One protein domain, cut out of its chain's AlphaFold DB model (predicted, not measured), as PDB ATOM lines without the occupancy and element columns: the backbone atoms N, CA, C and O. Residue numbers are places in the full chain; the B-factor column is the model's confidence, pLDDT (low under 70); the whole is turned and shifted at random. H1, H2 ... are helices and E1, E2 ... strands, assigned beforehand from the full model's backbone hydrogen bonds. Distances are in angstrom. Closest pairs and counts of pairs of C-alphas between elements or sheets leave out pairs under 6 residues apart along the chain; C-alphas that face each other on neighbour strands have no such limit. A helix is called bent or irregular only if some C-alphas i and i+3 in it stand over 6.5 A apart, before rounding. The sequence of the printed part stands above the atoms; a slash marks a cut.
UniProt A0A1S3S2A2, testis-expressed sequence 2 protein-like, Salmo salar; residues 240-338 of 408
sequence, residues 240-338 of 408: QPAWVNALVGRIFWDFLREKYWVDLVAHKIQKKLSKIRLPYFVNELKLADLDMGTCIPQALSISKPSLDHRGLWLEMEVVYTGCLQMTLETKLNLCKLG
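What this domain is: This is residues 240 to 338 of the 408 residues of the protein "testis-expressed sequence 2 protein-like" of Salmo salar (UniProt A0A1S3S2A2). The model is a long, bent two-stranded ribbon with a chain of two helices along it: E1 and E4 make one arm of the ribbon, the hairpin E2 and E3 the other, H2 packs on E1, and H1 packs on E2 with its residues 242 to 249. H1 and H2 meet at a corner, residues 307 to 312 stick out beyond the E2 and E3 arm, and the short H3 ends the other arm. The printed part has 99 residues, with three named helices and four named strands in the order H1, H2, E1, E2, E3, E4, H3; both two-stranded sheets, E1 - E4 and E2 - E3, are antiparallel, and the class is mixed, helices and strands. The whole is only just extended, close to loose, with a radius of gyration of the C-alphas of 19.4 A, and it is elongated, spanning 59 by 34 by 22 A.

Where its parts are: E1 is residues 282 to 291, 24.3 A long, with C-alpha 282 at (-2.243, 62.164, 170.999). E4 is residues 325 to 332, 22.2 A long. H2 is residues 259 to 273, 20.6 A long. H1 is residues 242 to 257, 22.0 A long, beginning at C-alpha 242 at (10.149, 28.209, 199.431), with a kink of 31 degrees near residue 251. E2 is residues 298 to 302 and 11.0 A long, and E3 is residues 316 to 319 and 9.8 A long. H3, residues 334 to 337, ends at C-alpha 337 at (-5.296, 62.786, 161.811).

How they stand to each other: E1 and E4 are antiparallel neighbours at 160 degrees, with N 283 and O 331 at 2.9 A and N 327 and O 289 at 2.8 A, within hydrogen-bond range. The closest C-alphas of H2 and E1, those of Gln 270 and Leu 287, are 6.1 A apart, while H2 and E4 are apart. H1 and H2 only just touch, only at the corner by their link, with 3 pairs of C-alphas within 8 A; the closest are those of Phe 255 and Trp 261, 5.7 A, and the lines are about perpendicular at 85 degrees. The closest C-alphas of H1 and E2, those of Asn 245 and Gln 298, are 5.8 A apart. The hairpin E2 and E3 is antiparallel at 155 degrees, with N 300 and O 317 at 2.8 A. H3 touches no helix. In H2 every O i to N i+4 pair is within hydrogen-bond range, in H1 10 of 12 are, and H3 is too short for such a pair.

The domain as a whole: The two C-alphas farthest apart, those of His 309 and Gly 338, are 59.9 A apart. The printed part has no cut. The link E2 to E3 is long, with 13 residues; in it residues 306 to 307 pair antiparallel with 312 to 313, and residues 307 to 312 stand free. Mean pLDDT of the printed part is 87.0; residues 240 and 336 to 338 are under 70.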
ATOM      1  N   GLN A 240      14.843  24.032 196.977       68.62
ATOM      2  CA  GLN A 240      13.482  24.571 196.830       68.62
ATOM      3  C   GLN A 240      13.413  26.025 197.358       68.62
ATOM      4  O   GLN A 240      13.704  26.266 198.535       68.62
ATOM      5  N   PRO A 241      13.014  27.022 196.541       81.69
ATOM      6  CA  PRO A 241      13.061  28.445 196.897       81.69
ATOM      7  C   PRO A 241      11.922  28.882 197.837       81.69
ATOM      8  O   PRO A 241      11.593  30.065 197.912       81.69
ATOM      9  N   ALA A 242      11.310  27.953 198.578       83.25
ATOM     10  CA  ALA A 242      10.149  28.209 199.431       83.25
ATOM     11  C   ALA A 242      10.413  29.307 200.476       83.25
ATOM     12  O   ALA A 242       9.570  30.174 200.697       83.25
ATOM     13  N   TRP A 243      11.614  29.338 201.064       87.19
ATOM     14  CA  TRP A 243      11.997  30.391 202.009       87.19
ATOM     15  C   TRP A 243      12.087  31.774 201.341       87.19
ATOM     16  O   TRP A 243      11.707  32.774 201.951       87.19
ATOM     17  N   VAL A 244      12.530  31.839 200.078       89.38
ATOM     18  CA  VAL A 244      12.560  33.084 199.292       89.38
ATOM     19  C   VAL A 244      11.151  33.512 198.935       89.38
ATOM     20  O   VAL A 244      10.812  34.674 199.127       89.38
ATOM     21  N   ASN A 245      10.306  32.581 198.502       90.06
ATOM     22  CA  ASN A 245       8.903  32.860 198.201       90.06
ATOM     23  C   ASN A 245       8.144  33.355 199.437       90.06
ATOM     24  O   ASN A 245       7.347  34.287 199.333       90.06
ATOM     25  N   ALA A 246       8.443  32.817 200.621       89.31
ATOM     26  CA  ALA A 246       7.915  33.326 201.880       89.31
ATOM     27  C   ALA A 246       8.421  34.750 202.182       89.31
ATOM     28  O   ALA A 246       7.625  35.622 202.529       89.31
ATOM     29  N   LEU A 247       9.720  35.022 202.012       89.56
ATOM     30  CA  LEU A 247      10.288  36.356 202.242       89.56
ATOM     31  C   LEU A 247       9.715  37.402 201.274       89.56
ATOM     32  O   LEU A 247       9.273  38.470 201.701       89.56
ATOM     33  N   VAL A 248       9.676  37.077 199.982       90.62
ATOM     34  CA  VAL A 248       9.057  37.903 198.938       90.62
ATOM     35  C   VAL A 248       7.588  38.124 199.272       90.62
ATOM     36  O   VAL A 248       7.128  39.261 199.276       90.62
ATOM     37  N   GLY A 249       6.863  37.075 199.653       89.88
ATOM     38  CA  GLY A 249       5.470  37.183 200.058       89.88
ATOM     39  C   GLY A 249       5.239  38.113 201.232       89.88
ATOM     40  O   GLY A 249       4.295  38.904 201.193       89.88
ATOM     41  N   ARG A 250       6.113  38.083 202.242       90.69
ATOM     42  CA  ARG A 250       6.037  39.004 203.379       90.69
ATOM     43  C   ARG A 250       6.203  40.454 202.943       90.69
ATOM     44  O   ARG A 250       5.446  41.297 203.420       90.69
ATOM     45  N   ILE A 251       7.168  40.733 202.066       90.44
ATOM     46  CA  ILE A 251       7.429  42.081 201.539       90.44
ATOM     47  C   ILE A 251       6.241  42.555 200.694       90.44
ATOM     48  O   ILE A 251       5.760  43.676 200.852       90.44
ATOM     49  N   PHE A 252       5.735  41.684 199.820       89.25
ATOM     50  CA  PHE A 252       4.639  42.016 198.918       89.25
ATOM     51  C   PHE A 252       3.285  42.131 199.623       89.25
ATOM     52  O   PHE A 252       2.401  42.817 199.120       89.25
ATOM     53  N   TRP A 253       3.123  41.528 200.802       85.69
ATOM     54  CA  TRP A 253       1.913  41.682 201.606       85.69
ATOM     55  C   TRP A 253       1.633  43.144 201.965       85.69
ATOM     56  O   TRP A 253       0.511  43.613 201.786       85.69
ATOM     57  N   ASP A 254       2.657  43.867 202.422       87.69
ATOM     58  CA  ASP A 254       2.522  45.283 202.779       87.69
ATOM     59  C   ASP A 254       2.469  46.137 201.497       87.69
ATOM     60  O   ASP A 254       1.623  47.023 201.356       87.69
ATOM     61  N   PHE A 255       3.298  45.798 200.504       88.75
ATOM     62  CA  PHE A 255       3.382  46.509 199.224       88.75
ATOM     63  C   PHE A 255       2.071  46.520 198.422       88.75
ATOM     64  O   PHE A 255       1.738  47.533 197.815       88.75
ATOM     65  N   LEU A 256       1.329  45.408 198.397       86.12
ATOM     66  CA  LEU A 256       0.091  45.282 197.618       86.12
ATOM     67  C   LEU A 256      -1.148  45.806 198.363       86.12
ATOM     68  O   LEU A 256      -2.180  46.039 197.738       86.12
ATOM     69  N   ARG A 257      -1.081  45.978 199.691       82.81
ATOM     70  CA  ARG A 257      -2.245  46.338 200.522       82.81
ATOM     71  C   ARG A 257      -2.254  47.800 200.955       82.81
ATOM     72  O   ARG A 257      -3.333  48.368 201.133       82.81
ATOM     73  N   GLU A 258      -1.093  48.422 201.147       88.00
ATOM     74  CA  GLU A 258      -1.039  49.817 201.587       88.00
ATOM     75  C   GLU A 258      -1.157  50.795 200.409       88.00
ATOM     76  O   GLU A 258      -0.393  50.749 199.444       88.00
ATOM     77  N   LYS A 259      -2.067  51.769 200.537       88.12
ATOM     78  CA  LYS A 259      -2.289  52.815 199.522       88.12
ATOM     79  C   LYS A 259      -1.039  53.640 199.218       88.12
ATOM     80  O   LYS A 259      -0.844  54.036 198.078       88.12
ATOM     81  N   TYR A 260      -0.171  53.841 200.211       91.75
ATOM     82  CA  TYR A 260       1.089  54.566 200.041       91.75
ATOM     83  C   TYR A 260       1.943  53.999 198.893       91.75
ATOM     84  O   TYR A 260       2.472  54.756 198.075       91.75
ATOM     85  N   TRP A 261       2.057  52.669 198.800       89.75
ATOM     86  CA  TRP A 261       2.828  52.017 197.741       89.75
ATOM     87  C   TRP A 261       2.144  52.135 196.382       89.75
ATOM     88  O   TRP A 261       2.822  52.422 195.392       89.75
ATOM     89  N   VAL A 262       0.817  51.999 196.345       89.69
ATOM     90  CA  VAL A 262       0.011  52.197 195.133       89.69
ATOM     91  C   VAL A 262       0.214  53.608 194.579       89.69
ATOM     92  O   VAL A 262       0.552  53.761 193.404       89.69
ATOM     93  N   ASP A 263       0.128  54.631 195.430       91.62
ATOM     94  CA  ASP A 263       0.318  56.033 195.046       91.62
ATOM     95  C   ASP A 263       1.742  56.298 194.532       91.62
ATOM     96  O   ASP A 263       1.945  56.998 193.534       91.62
ATOM     97  N   LEU A 264       2.754  55.696 195.167       92.75
ATOM     98  CA  LEU A 264       4.147  55.827 194.744       92.75
ATOM     99  C   LEU A 264       4.390  55.198 193.363       92.75
ATOM    100  O   LEU A 264       5.101  55.776 192.531       92.75
ATOM    101  N   VAL A 265       3.827  54.012 193.116       92.44
ATOM    102  CA  VAL A 265       3.915  53.325 191.821       92.44
ATOM    103  C   VAL A 265       3.150  54.113 190.760       92.44
ATOM    104  O   VAL A 265       3.716  54.388 189.700       92.44
ATOM    105  N   ALA A 266       1.933  54.564 191.064       92.69
ATOM    106  CA  ALA A 266       1.120  55.394 190.181       92.69
ATOM    107  C   ALA A 266       1.855  56.679 189.776       92.69
ATOM    108  O   ALA A 266       1.978  56.983 188.588       92.69
ATOM    109  N   HIS A 267       2.452  57.388 190.737       94.00
ATOM    110  CA  HIS A 267       3.244  58.588 190.470       94.00
ATOM    111  C   HIS A 267       4.478  58.292 189.598       94.00
ATOM    112  O   HIS A 267       4.786  59.043 188.668       94.00
ATOM    113  N   LYS A 268       5.186  57.180 189.850       92.88
ATOM    114  CA  LYS A 268       6.327  56.758 189.017       92.88
ATOM    115  C   LYS A 268       5.902  56.427 187.588       92.88
ATOM    116  O   LYS A 268       6.595  56.829 186.652       92.88
ATOM    117  N   ILE A 269       4.789  55.719 187.417       93.00
ATOM    118  CA  ILE A 269       4.219  55.391 186.108       93.00
ATOM    119  C   ILE A 269       3.805  56.676 185.390       93.00
ATOM    120  O   ILE A 269       4.230  56.891 184.258       93.00
ATOM    121  N   GLN A 270       3.092  57.588 186.055       93.19
ATOM    122  CA  GLN A 270       2.686  58.868 185.474       93.19
ATOM    123  C   GLN A 270       3.887  59.721 185.046       93.19
ATOM    124  O   GLN A 270       3.890  60.277 183.947       93.19
ATOM    125  N   LYS A 271       4.944  59.782 185.869       90.94
ATOM    126  CA  LYS A 271       6.192  60.477 185.512       90.94
ATOM    127  C   LYS A 271       6.906  59.816 184.327       90.94
ATOM    128  O   LYS A 271       7.602  60.501 183.583       90.94
ATOM    129  N   LYS A 272       6.775  58.498 184.145       90.25
ATOM    130  CA  LYS A 272       7.290  57.812 182.952       90.25
ATOM    131  C   LYS A 272       6.435  58.118 181.722       90.25
ATOM    132  O   LYS A 272       7.002  58.450 180.689       90.25
ATOM    133  N   LEU A 273       5.107  58.089 181.839       89.06
ATOM    134  CA  LEU A 273       4.179  58.391 180.743       89.06
ATOM    135  C   LEU A 273       4.342  59.816 180.210       89.06
ATOM    136  O   LEU A 273       4.344  60.010 178.998       89.06
ATOM    137  N   SER A 274       4.547  60.805 181.087       87.12
ATOM    138  CA  SER A 274       4.727  62.206 180.673       87.12
ATOM    139  C   SER A 274       6.016  62.467 179.887       87.12
ATOM    140  O   SER A 274       6.128  63.490 179.216       87.12
ATOM    141  N   LYS A 275       6.990  61.556 179.965       84.62
ATOM    142  CA  LYS A 275       8.263  61.649 179.237       84.62
ATOM    143  C   LYS A 275       8.237  60.973 177.876       84.62
ATOM    144  O   LYS A 275       9.133  61.214 177.067       84.62
ATOM    145  N   ILE A 276       7.266  60.096 177.636       86.69
ATOM    146  CA  ILE A 276       7.154  59.397 176.362       86.69
ATOM    147  C   ILE A 276       6.755  60.421 175.301       86.69
ATOM    148  O   ILE A 276       5.820  61.201 175.487       86.69
ATOM    149  N   ARG A 277       7.478  60.432 174.178       80.25
ATOM    150  CA  ARG A 277       7.130  61.275 173.032       80.25
ATOM    151  C   ARG A 277       5.820  60.769 172.443       80.25
ATOM    152  O   ARG A 277       5.777  59.684 171.869       80.25
ATOM    153  N   LEU A 278       4.760  61.547 172.612       85.56
ATOM    154  CA  LEU A 278       3.449  61.216 172.075       85.56
ATOM    155  C   LEU A 278       3.392  61.546 170.572       85.56
ATOM    156  O   LEU A 278       3.921  62.585 170.161       85.56
ATOM    157  N   PRO A 279       2.748  60.708 169.741       85.38
ATOM    158  CA  PRO A 279       2.420  61.070 168.364       85.38
ATOM    159  C   PRO A 279       1.590  62.361 168.305       85.38
ATOM    160  O   PRO A 279       0.817  62.647 169.213       85.38
ATOM    161  N   TYR A 280       1.678  63.118 167.210       78.75
ATOM    162  CA  TYR A 280       1.069  64.457 167.085       78.75
ATOM    163  C   TYR A 280      -0.462  64.504 167.274       78.75
ATOM    164  O   TYR A 280      -1.036  65.563 167.559       78.75
ATOM    165  N   PHE A 281      -1.140  63.370 167.084       82.06
ATOM    166  CA  PHE A 281      -2.579  63.219 167.270       82.06
ATOM    167  C   PHE A 281      -2.965  62.822 168.705       82.06
ATOM    168  O   PHE A 281      -4.149  62.858 169.020       82.06
ATOM    169  N   VAL A 282      -2.013  62.499 169.585       85.69
ATOM    170  CA  VAL A 282      -2.243  62.164 170.999       85.69
ATOM    171  C   VAL A 282      -1.743  63.314 171.875       85.69
ATOM    172  O   VAL A 282      -0.594  63.725 171.767       85.69
ATOM    173  N   ASN A 283      -2.602  63.857 172.738       81.62
ATOM    174  CA  ASN A 283      -2.239  64.991 173.596       81.62
ATOM    175  C   ASN A 283      -1.518  64.562 174.870       81.62
ATOM    176  O   ASN A 283      -0.381  64.945 175.118       81.62
ATOM    177  N   GLU A 284      -2.228  63.815 175.711       84.75
ATOM    178  CA  GLU A 284      -1.795  63.461 177.054       84.75
ATOM    179  C   GLU A 284      -2.140  62.002 177.347       84.75
ATOM    180  O   GLU A 284      -3.154  61.487 176.867       84.75
ATOM    181  N   LEU A 285      -1.277  61.351 178.125       87.75
ATOM    182  CA  LEU A 285      -1.501  60.037 178.716       87.75
ATOM    183  C   LEU A 285      -1.565  60.222 180.231       87.75
ATOM    184  O   LEU A 285      -0.583  60.633 180.862       87.75
ATOM    185  N   LYS A 286      -2.734  59.953 180.804       90.56
ATOM    186  CA  LYS A 286      -2.992  60.033 182.240       90.56
ATOM    187  C   LYS A 286      -3.312  58.650 182.775       90.56
ATOM    188  O   LYS A 286      -4.080  57.907 182.176       90.56
ATOM    189  N   LEU A 287      -2.719  58.308 183.905       92.38
ATOM    190  CA  LEU A 287      -3.082  57.134 184.674       92.38
ATOM    191  C   LEU A 287      -4.385  57.434 185.424       92.38
ATOM    192  O   LEU A 287      -4.397  58.294 186.302       92.38
ATOM    193  N   ALA A 288      -5.469  56.760 185.039       90.38
ATOM    194  CA  ALA A 288      -6.791  56.935 185.638       90.38
ATOM    195  C   ALA A 288      -7.008  55.991 186.825       90.38
ATOM    196  O   ALA A 288      -7.564  56.399 187.839       90.38
ATOM    197  N   ASP A 289      -6.553  54.743 186.698       90.19
ATOM    198  CA  ASP A 289      -6.672  53.730 187.744       90.19
ATOM    199  C   ASP A 289      -5.507  52.736 187.676       90.19
ATOM    200  O   ASP A 289      -4.987  52.445 186.592       90.19
ATOM    201  N   LEU A 290      -5.094  52.230 188.835       91.94
ATOM    202  CA  LEU A 290      -4.014  51.260 188.991       91.94
ATOM    203  C   LEU A 290      -4.424  50.215 190.031       91.94
ATOM    204  O   LEU A 290      -4.467  50.512 191.224       91.94
ATOM    205  N   ASP A 291      -4.642  48.981 189.582       89.56
ATOM    206  CA  ASP A 291      -4.831  47.821 190.450       89.56
ATOM    207  C   ASP A 291      -3.585  46.931 190.381       89.56
ATOM    208  O   ASP A 291      -3.267  46.348 189.344       89.56
ATOM    209  N   MET A 292      -2.856  46.852 191.495       86.06
ATOM    210  CA  MET A 292      -1.623  46.066 191.609       86.06
ATOM    211  C   MET A 292      -1.873  44.563 191.796       86.06
ATOM    212  O   MET A 292      -0.922  43.779 191.743       86.06
ATOM    213  N   GLY A 293      -3.133  44.159 191.979       85.31
ATOM    214  CA  GLY A 293      -3.520  42.777 192.223       85.31
ATOM    215  C   GLY A 293      -3.088  42.268 193.602       85.31
ATOM    216  O   GLY A 293      -2.621  43.009 194.465       85.31
ATOM    217  N   THR A 294      -3.265  40.965 193.821       82.38
ATOM    218  CA  THR A 294      -2.982  40.291 195.107       82.38
ATOM    219  C   THR A 294      -1.941  39.177 194.997       82.38
ATOM    220  O   THR A 294      -1.526  38.606 196.005       82.38
ATOM    221  N   CYS A 295      -1.509  38.858 193.778       84.12
ATOM    222  CA  CYS A 295      -0.513  37.828 193.517       84.12
ATOM    223  C   CYS A 295       0.903  38.387 193.675       84.12
ATOM    224  O   CYS A 295       1.168  39.545 193.355       84.12
ATOM    225  N   ILE A 296       1.827  37.527 194.093       89.06
ATOM    226  CA  ILE A 296       3.243  37.860 194.245       89.06
ATOM    227  C   ILE A 296       4.086  37.168 193.173       89.06
ATOM    228  O   ILE A 296       3.683  36.114 192.675       89.06
ATOM    229  N   PRO A 297       5.260  37.713 192.822       90.19
ATOM    230  CA  PRO A 297       6.226  36.976 192.021       90.19
ATOM    231  C   PRO A 297       6.753  35.768 192.802       90.19
ATOM    232  O   PRO A 297       7.029  35.862 193.998       90.19
ATOM    233  N   GLN A 298       6.895  34.640 192.114       88.44
ATOM    234  CA  GLN A 298       7.401  33.387 192.657       88.44
ATOM    235  C   GLN A 298       8.755  33.071 192.026       88.44
ATOM    236  O   GLN A 298       8.893  33.066 190.803       88.44
ATOM    237  N   ALA A 299       9.752  32.799 192.857       90.00
ATOM    238  CA  ALA A 299      11.003  32.203 192.430       90.00
ATOM    239  C   ALA A 299      10.776  30.707 192.164       90.00
ATOM    240  O   ALA A 299      10.254  29.999 193.030       90.00
ATOM    241  N   LEU A 300      11.148  30.246 190.968       87.81
ATOM    242  CA  LEU A 300      11.098  28.839 190.559       87.81
ATOM    243  C   LEU A 300      12.390  28.109 190.914       87.81
ATOM    244  O   LEU A 300      12.366  27.001 191.446       87.81
ATOM    245  N   SER A 301      13.521  28.752 190.640       87.31
ATOM    246  CA  SER A 301      14.848  28.206 190.874       87.31
ATOM    247  C   SER A 301      15.811  29.321 191.278       87.31
ATOM    248  O   SER A 301      15.645  30.484 190.898       87.31
ATOM    249  N   ILE A 302      16.789  28.971 192.112       89.38
ATOM    250  CA  ILE A 302      17.822  29.887 192.598       89.38
ATOM    251  C   ILE A 302      19.165  29.181 192.470       89.38
ATOM    252  O   ILE A 302      19.345  28.076 192.988       89.38
ATOM    253  N   SER A 303      20.107  29.813 191.774       87.69
ATOM    254  CA  SER A 303      21.447  29.264 191.599       87.69
ATOM    255  C   SER A 303      22.285  29.377 192.876       87.69
ATOM    256  O   SER A 303      21.986  30.148 193.793       87.69
ATOM    257  N   LYS A 304      23.371  28.597 192.951       87.50
ATOM    258  CA  LYS A 304      24.365  28.752 194.022       87.50
ATOM    259  C   LYS A 304      25.002  30.142 193.879       87.50
ATOM    260  O   LYS A 304      25.518  30.442 192.803       87.50
ATOM    261  N   PRO A 305      24.982  30.984 194.929       90.62
ATOM    262  CA  PRO A 305      25.511  32.333 194.824       90.62
ATOM    263  C   PRO A 305      27.011  32.286 194.527       90.62
ATOM    264  O   PRO A 305      27.751  31.527 195.156       90.62
ATOM    265  N   SER A 306      27.464  33.112 193.588       90.00
ATOM    266  CA  SER A 306      28.879  33.212 193.224       90.00
ATOM    267  C   SER A 306      29.459  34.535 193.708       90.00
ATOM    268  O   SER A 306      28.881  35.592 193.457       90.00
ATOM    269  N   LEU A 307      30.606  34.481 194.385       91.38
ATOM    270  CA  LEU A 307      31.346  35.658 194.834       91.38
ATOM    271  C   LEU A 307      32.524  35.901 193.887       91.38
ATOM    272  O   LEU A 307      33.401  35.045 193.766       91.38
ATOM    273  N   ASP A 308      32.554  37.064 193.243       85.25
ATOM    274  CA  ASP A 308      33.735  37.559 192.532       85.25
ATOM    275  C   ASP A 308      34.302  38.802 193.243       85.25
ATOM    276  O   ASP A 308      33.813  39.238 194.285       85.25
ATOM    277  N   HIS A 309      35.359  39.389 192.684       77.25
ATOM    278  CA  HIS A 309      35.959  40.622 193.202       77.25
ATOM    279  C   HIS A 309      35.010  41.841 193.143       77.25
ATOM    280  O   HIS A 309      35.338  42.879 193.716       77.25
ATOM    281  N   ARG A 310      33.855  41.739 192.465       73.88
ATOM    282  CA  ARG A 310      32.858  42.813 192.315       73.88
ATOM    283  C   ARG A 310      31.704  42.675 193.298       73.88
ATOM    284  O   ARG A 310      31.102  43.682 193.669       73.88
ATOM    285  N   GLY A 311      31.387  41.455 193.719       85.00
ATOM    286  CA  GLY A 311      30.391  41.211 194.748       85.00
ATOM    287  C   GLY A 311      29.726  39.850 194.637       85.00
ATOM    288  O   GLY A 311      30.245  38.907 194.043       85.00
ATOM    289  N   LEU A 312      28.564  39.758 195.275       88.88
ATOM    290  CA  LEU A 312      27.758  38.550 195.316       88.88
ATOM    291  C   LEU A 312      26.754  38.558 194.163       88.88
ATOM    292  O   LEU A 312      25.932  39.469 194.059       88.88
ATOM    293  N   TRP A 313      26.800  37.520 193.340       89.38
ATOM    294  CA  TRP A 313      25.872  37.307 192.238       89.38
ATOM    295  C   TRP A 313      24.916  36.170 192.570       89.38
ATOM    296  O   TRP A 313      25.311  35.155 193.148       89.38
ATOM    297  N   LEU A 314      23.656  36.361 192.194       90.06
ATOM    298  CA  LEU A 314      22.582  35.398 192.379       90.06
ATOM    299  C   LEU A 314      21.746  35.366 191.104       90.06
ATOM    300  O   LEU A 314      21.246  36.406 190.673       90.06
ATOM    301  N   GLU A 315      21.590  34.185 190.521       90.19
ATOM    302  CA  GLU A 315      20.676  33.972 189.404       90.19
ATOM    303  C   GLU A 315      19.383  33.376 189.945       90.19
ATOM    304  O   GLU A 315      19.398  32.431 190.738       90.19
ATOM    305  N   MET A 316      18.262  33.971 189.555       90.69
ATOM    306  CA  MET A 316      16.948  33.575 190.029       90.69
ATOM    307  C   MET A 316      15.961  33.607 188.874       90.69
ATOM    308  O   MET A 316      15.789  34.637 188.218       90.69
ATOM    309  N   GLU A 317      15.284  32.486 188.671       91.81
ATOM    310  CA  GLU A 317      14.178  32.384 187.734       91.81
ATOM    311  C   GLU A 317      12.892  32.802 188.446       91.81
ATOM    312  O   GLU A 317      12.494  32.189 189.438       91.81
ATOM    313  N   VAL A 318      12.255  33.872 187.967       91.44
ATOM    314  CA  VAL A 318      11.056  34.449 188.587       91.44
ATOM    315  C   VAL A 318       9.890  34.390 187.619       91.44
ATOM    316  O   VAL A 318       9.972  34.901 186.503       91.44
ATOM    317  N   VAL A 319       8.771  33.848 188.087       92.12
ATOM    318  CA  VAL A 319       7.496  33.853 187.377       92.12
ATOM    319  C   VAL A 319       6.479  34.674 188.151       92.12
ATOM    320  O   VAL A 319       6.320  34.548 189.362       92.12
ATOM    321  N   TYR A 320       5.759  35.526 187.431       91.38
ATOM    322  CA  TYR A 320       4.639  36.281 187.965       91.38
ATOM    323  C   TYR A 320       3.369  35.891 187.213       91.38
ATOM    324  O   TYR A 320       3.246  36.148 186.019       91.38
ATOM    325  N   THR A 321       2.426  35.275 187.923       87.62
ATOM    326  CA  THR A 321       1.117  34.849 187.395       87.62
ATOM    327  C   THR A 321      -0.026  35.771 187.832       87.62
ATOM    328  O   THR A 321      -1.192  35.390 187.778       87.62
ATOM    329  N   GLY A 322       0.295  36.980 188.297       85.94
ATOM    330  CA  GLY A 322      -0.699  37.940 188.763       85.94
ATOM    331  C   GLY A 322      -1.312  38.810 187.672       85.94
ATOM    332  O   GLY A 322      -0.872  38.830 186.523       85.94
ATOM    333  N   CYS A 323      -2.320  39.582 188.071       80.94
ATOM    334  CA  CYS A 323      -3.000  40.564 187.237       80.94
ATOM    335  C   CYS A 323      -2.696  41.990 187.725       80.94
ATOM    336  O   CYS A 323      -3.368  42.518 188.605       80.94
ATOM    337  N   LEU A 324      -1.685  42.625 187.128       87.19
ATOM    338  CA  LEU A 324      -1.490  44.072 187.237       87.19
ATOM    339  C   LEU A 324      -2.383  44.746 186.194       87.19
ATOM    340  O   LEU A 324      -2.122  44.633 184.993       87.19
ATOM    341  N   GLN A 325      -3.422  45.444 186.639       90.69
ATOM    342  CA  GLN A 325      -4.329  46.170 185.758       90.69
ATOM    343  C   GLN A 325      -4.061  47.671 185.846       90.69
ATOM    344  O   GLN A 325      -3.990  48.264 186.918       90.69
ATOM    345  N   MET A 326      -3.921  48.300 184.685       93.44
ATOM    346  CA  MET A 326      -3.627  49.721 184.572       93.44
ATOM    347  C   MET A 326      -4.569  50.352 183.554       93.44
ATOM    348  O   MET A 326      -4.600  49.940 182.394       93.44
ATOM    349  N   THR A 327      -5.313  51.368 183.980       92.88
ATOM    350  CA  THR A 327      -6.256  52.095 183.129       92.88
ATOM    351  C   THR A 327      -5.650  53.431 182.725       92.88
ATOM    352  O   THR A 327      -5.376  54.293 183.563       92.88
ATOM    353  N   LEU A 328      -5.443  53.603 181.421       92.50
ATOM    354  CA  LEU A 328      -4.891  54.814 180.823       92.50
ATOM    355  C   LEU A 328      -5.990  55.633 180.151       92.50
ATOM    356  O   LEU A 328      -6.675  55.147 179.254       92.50
ATOM    357  N   GLU A 329      -6.105  56.897 180.536       92.19
ATOM    358  CA  GLU A 329      -6.916  57.884 179.834       92.19
ATOM    359  C   GLU A 329      -6.045  58.651 178.833       92.19
ATOM    360  O   GLU A 329      -4.937  59.102 179.149       92.19
ATOM    361  N   THR A 330      -6.552  58.826 177.610       90.56
ATOM    362  CA  THR A 330      -5.882  59.628 176.587       90.56
ATOM    363  C   THR A 330      -6.844  60.513 175.811       90.56
ATOM    364  O   THR A 330      -8.015  60.182 175.630       90.56
ATOM    365  N   LYS A 331      -6.336  61.647 175.321       88.31
ATOM    366  CA  LYS A 331      -7.084  62.587 174.478       88.31
ATOM    367  C   LYS A 331      -6.535  62.586 173.058       88.31
ATOM    368  O   LYS A 331      -5.372  62.934 172.846       88.31
ATOM    369  N   LEU A 332      -7.398  62.261 172.097       87.69
ATOM    370  CA  LEU A 332      -7.070  62.214 170.672       87.69
ATOM    371  C   LEU A 332      -7.518  63.490 169.946       87.69
ATOM    372  O   LEU A 332      -8.658  63.932 170.072       87.69
ATOM    373  N   ASN A 333      -6.629  64.061 169.135       82.31
ATOM    374  CA  ASN A 333      -6.905  65.173 168.230       82.31
ATOM    375  C   ASN A 333      -7.247  64.654 166.830       82.31
ATOM    376  O   ASN A 333      -6.378  64.568 165.956       82.31
ATOM    377  N   LEU A 334      -8.523  64.379 166.577       78.00
ATOM    378  CA  LEU A 334      -8.978  63.863 165.279       78.00
ATOM    379  C   LEU A 334      -8.760  64.858 164.122       78.00
ATOM    380  O   LEU A 334      -8.488  64.450 162.996       78.00
ATOM    381  N   CYS A 335      -8.759  66.167 164.397       73.88
ATOM    382  CA  CYS A 335      -8.502  67.207 163.392       73.88
ATOM    383  C   CYS A 335      -7.072  67.179 162.819       73.88
ATOM    384  O   CYS A 335      -6.821  67.758 161.761       73.88
ATOM    385  N   LYS A 336      -6.123  66.544 163.520       66.19
ATOM    386  CA  LYS A 336      -4.734  66.394 163.063       66.19
ATOM    387  C   LYS A 336      -4.515  65.096 162.281       66.19
ATOM    388  O   LYS A 336      -3.581  65.037 161.496       66.19
ATOM    389  N   LEU A 337      -5.391  64.102 162.451       61.19
ATOM    390  CA  LEU A 337      -5.296  62.786 161.811       61.19
ATOM    391  C   LEU A 337      -5.673  62.820 160.315       61.19
ATOM    392  O   LEU A 337      -5.178  62.021 159.533       61.19
ATOM    393  N   GLY A 338      -6.525  63.762 159.895       60.31
ATOM    394  CA  GLY A 338      -7.015  63.853 158.510       60.31
ATOM    395  C   GLY A 338      -6.151  64.661 157.533       60.31
ATOM    396  O   GLY A 338      -6.455  64.679 156.343       60.31
TER     397      GLY A 338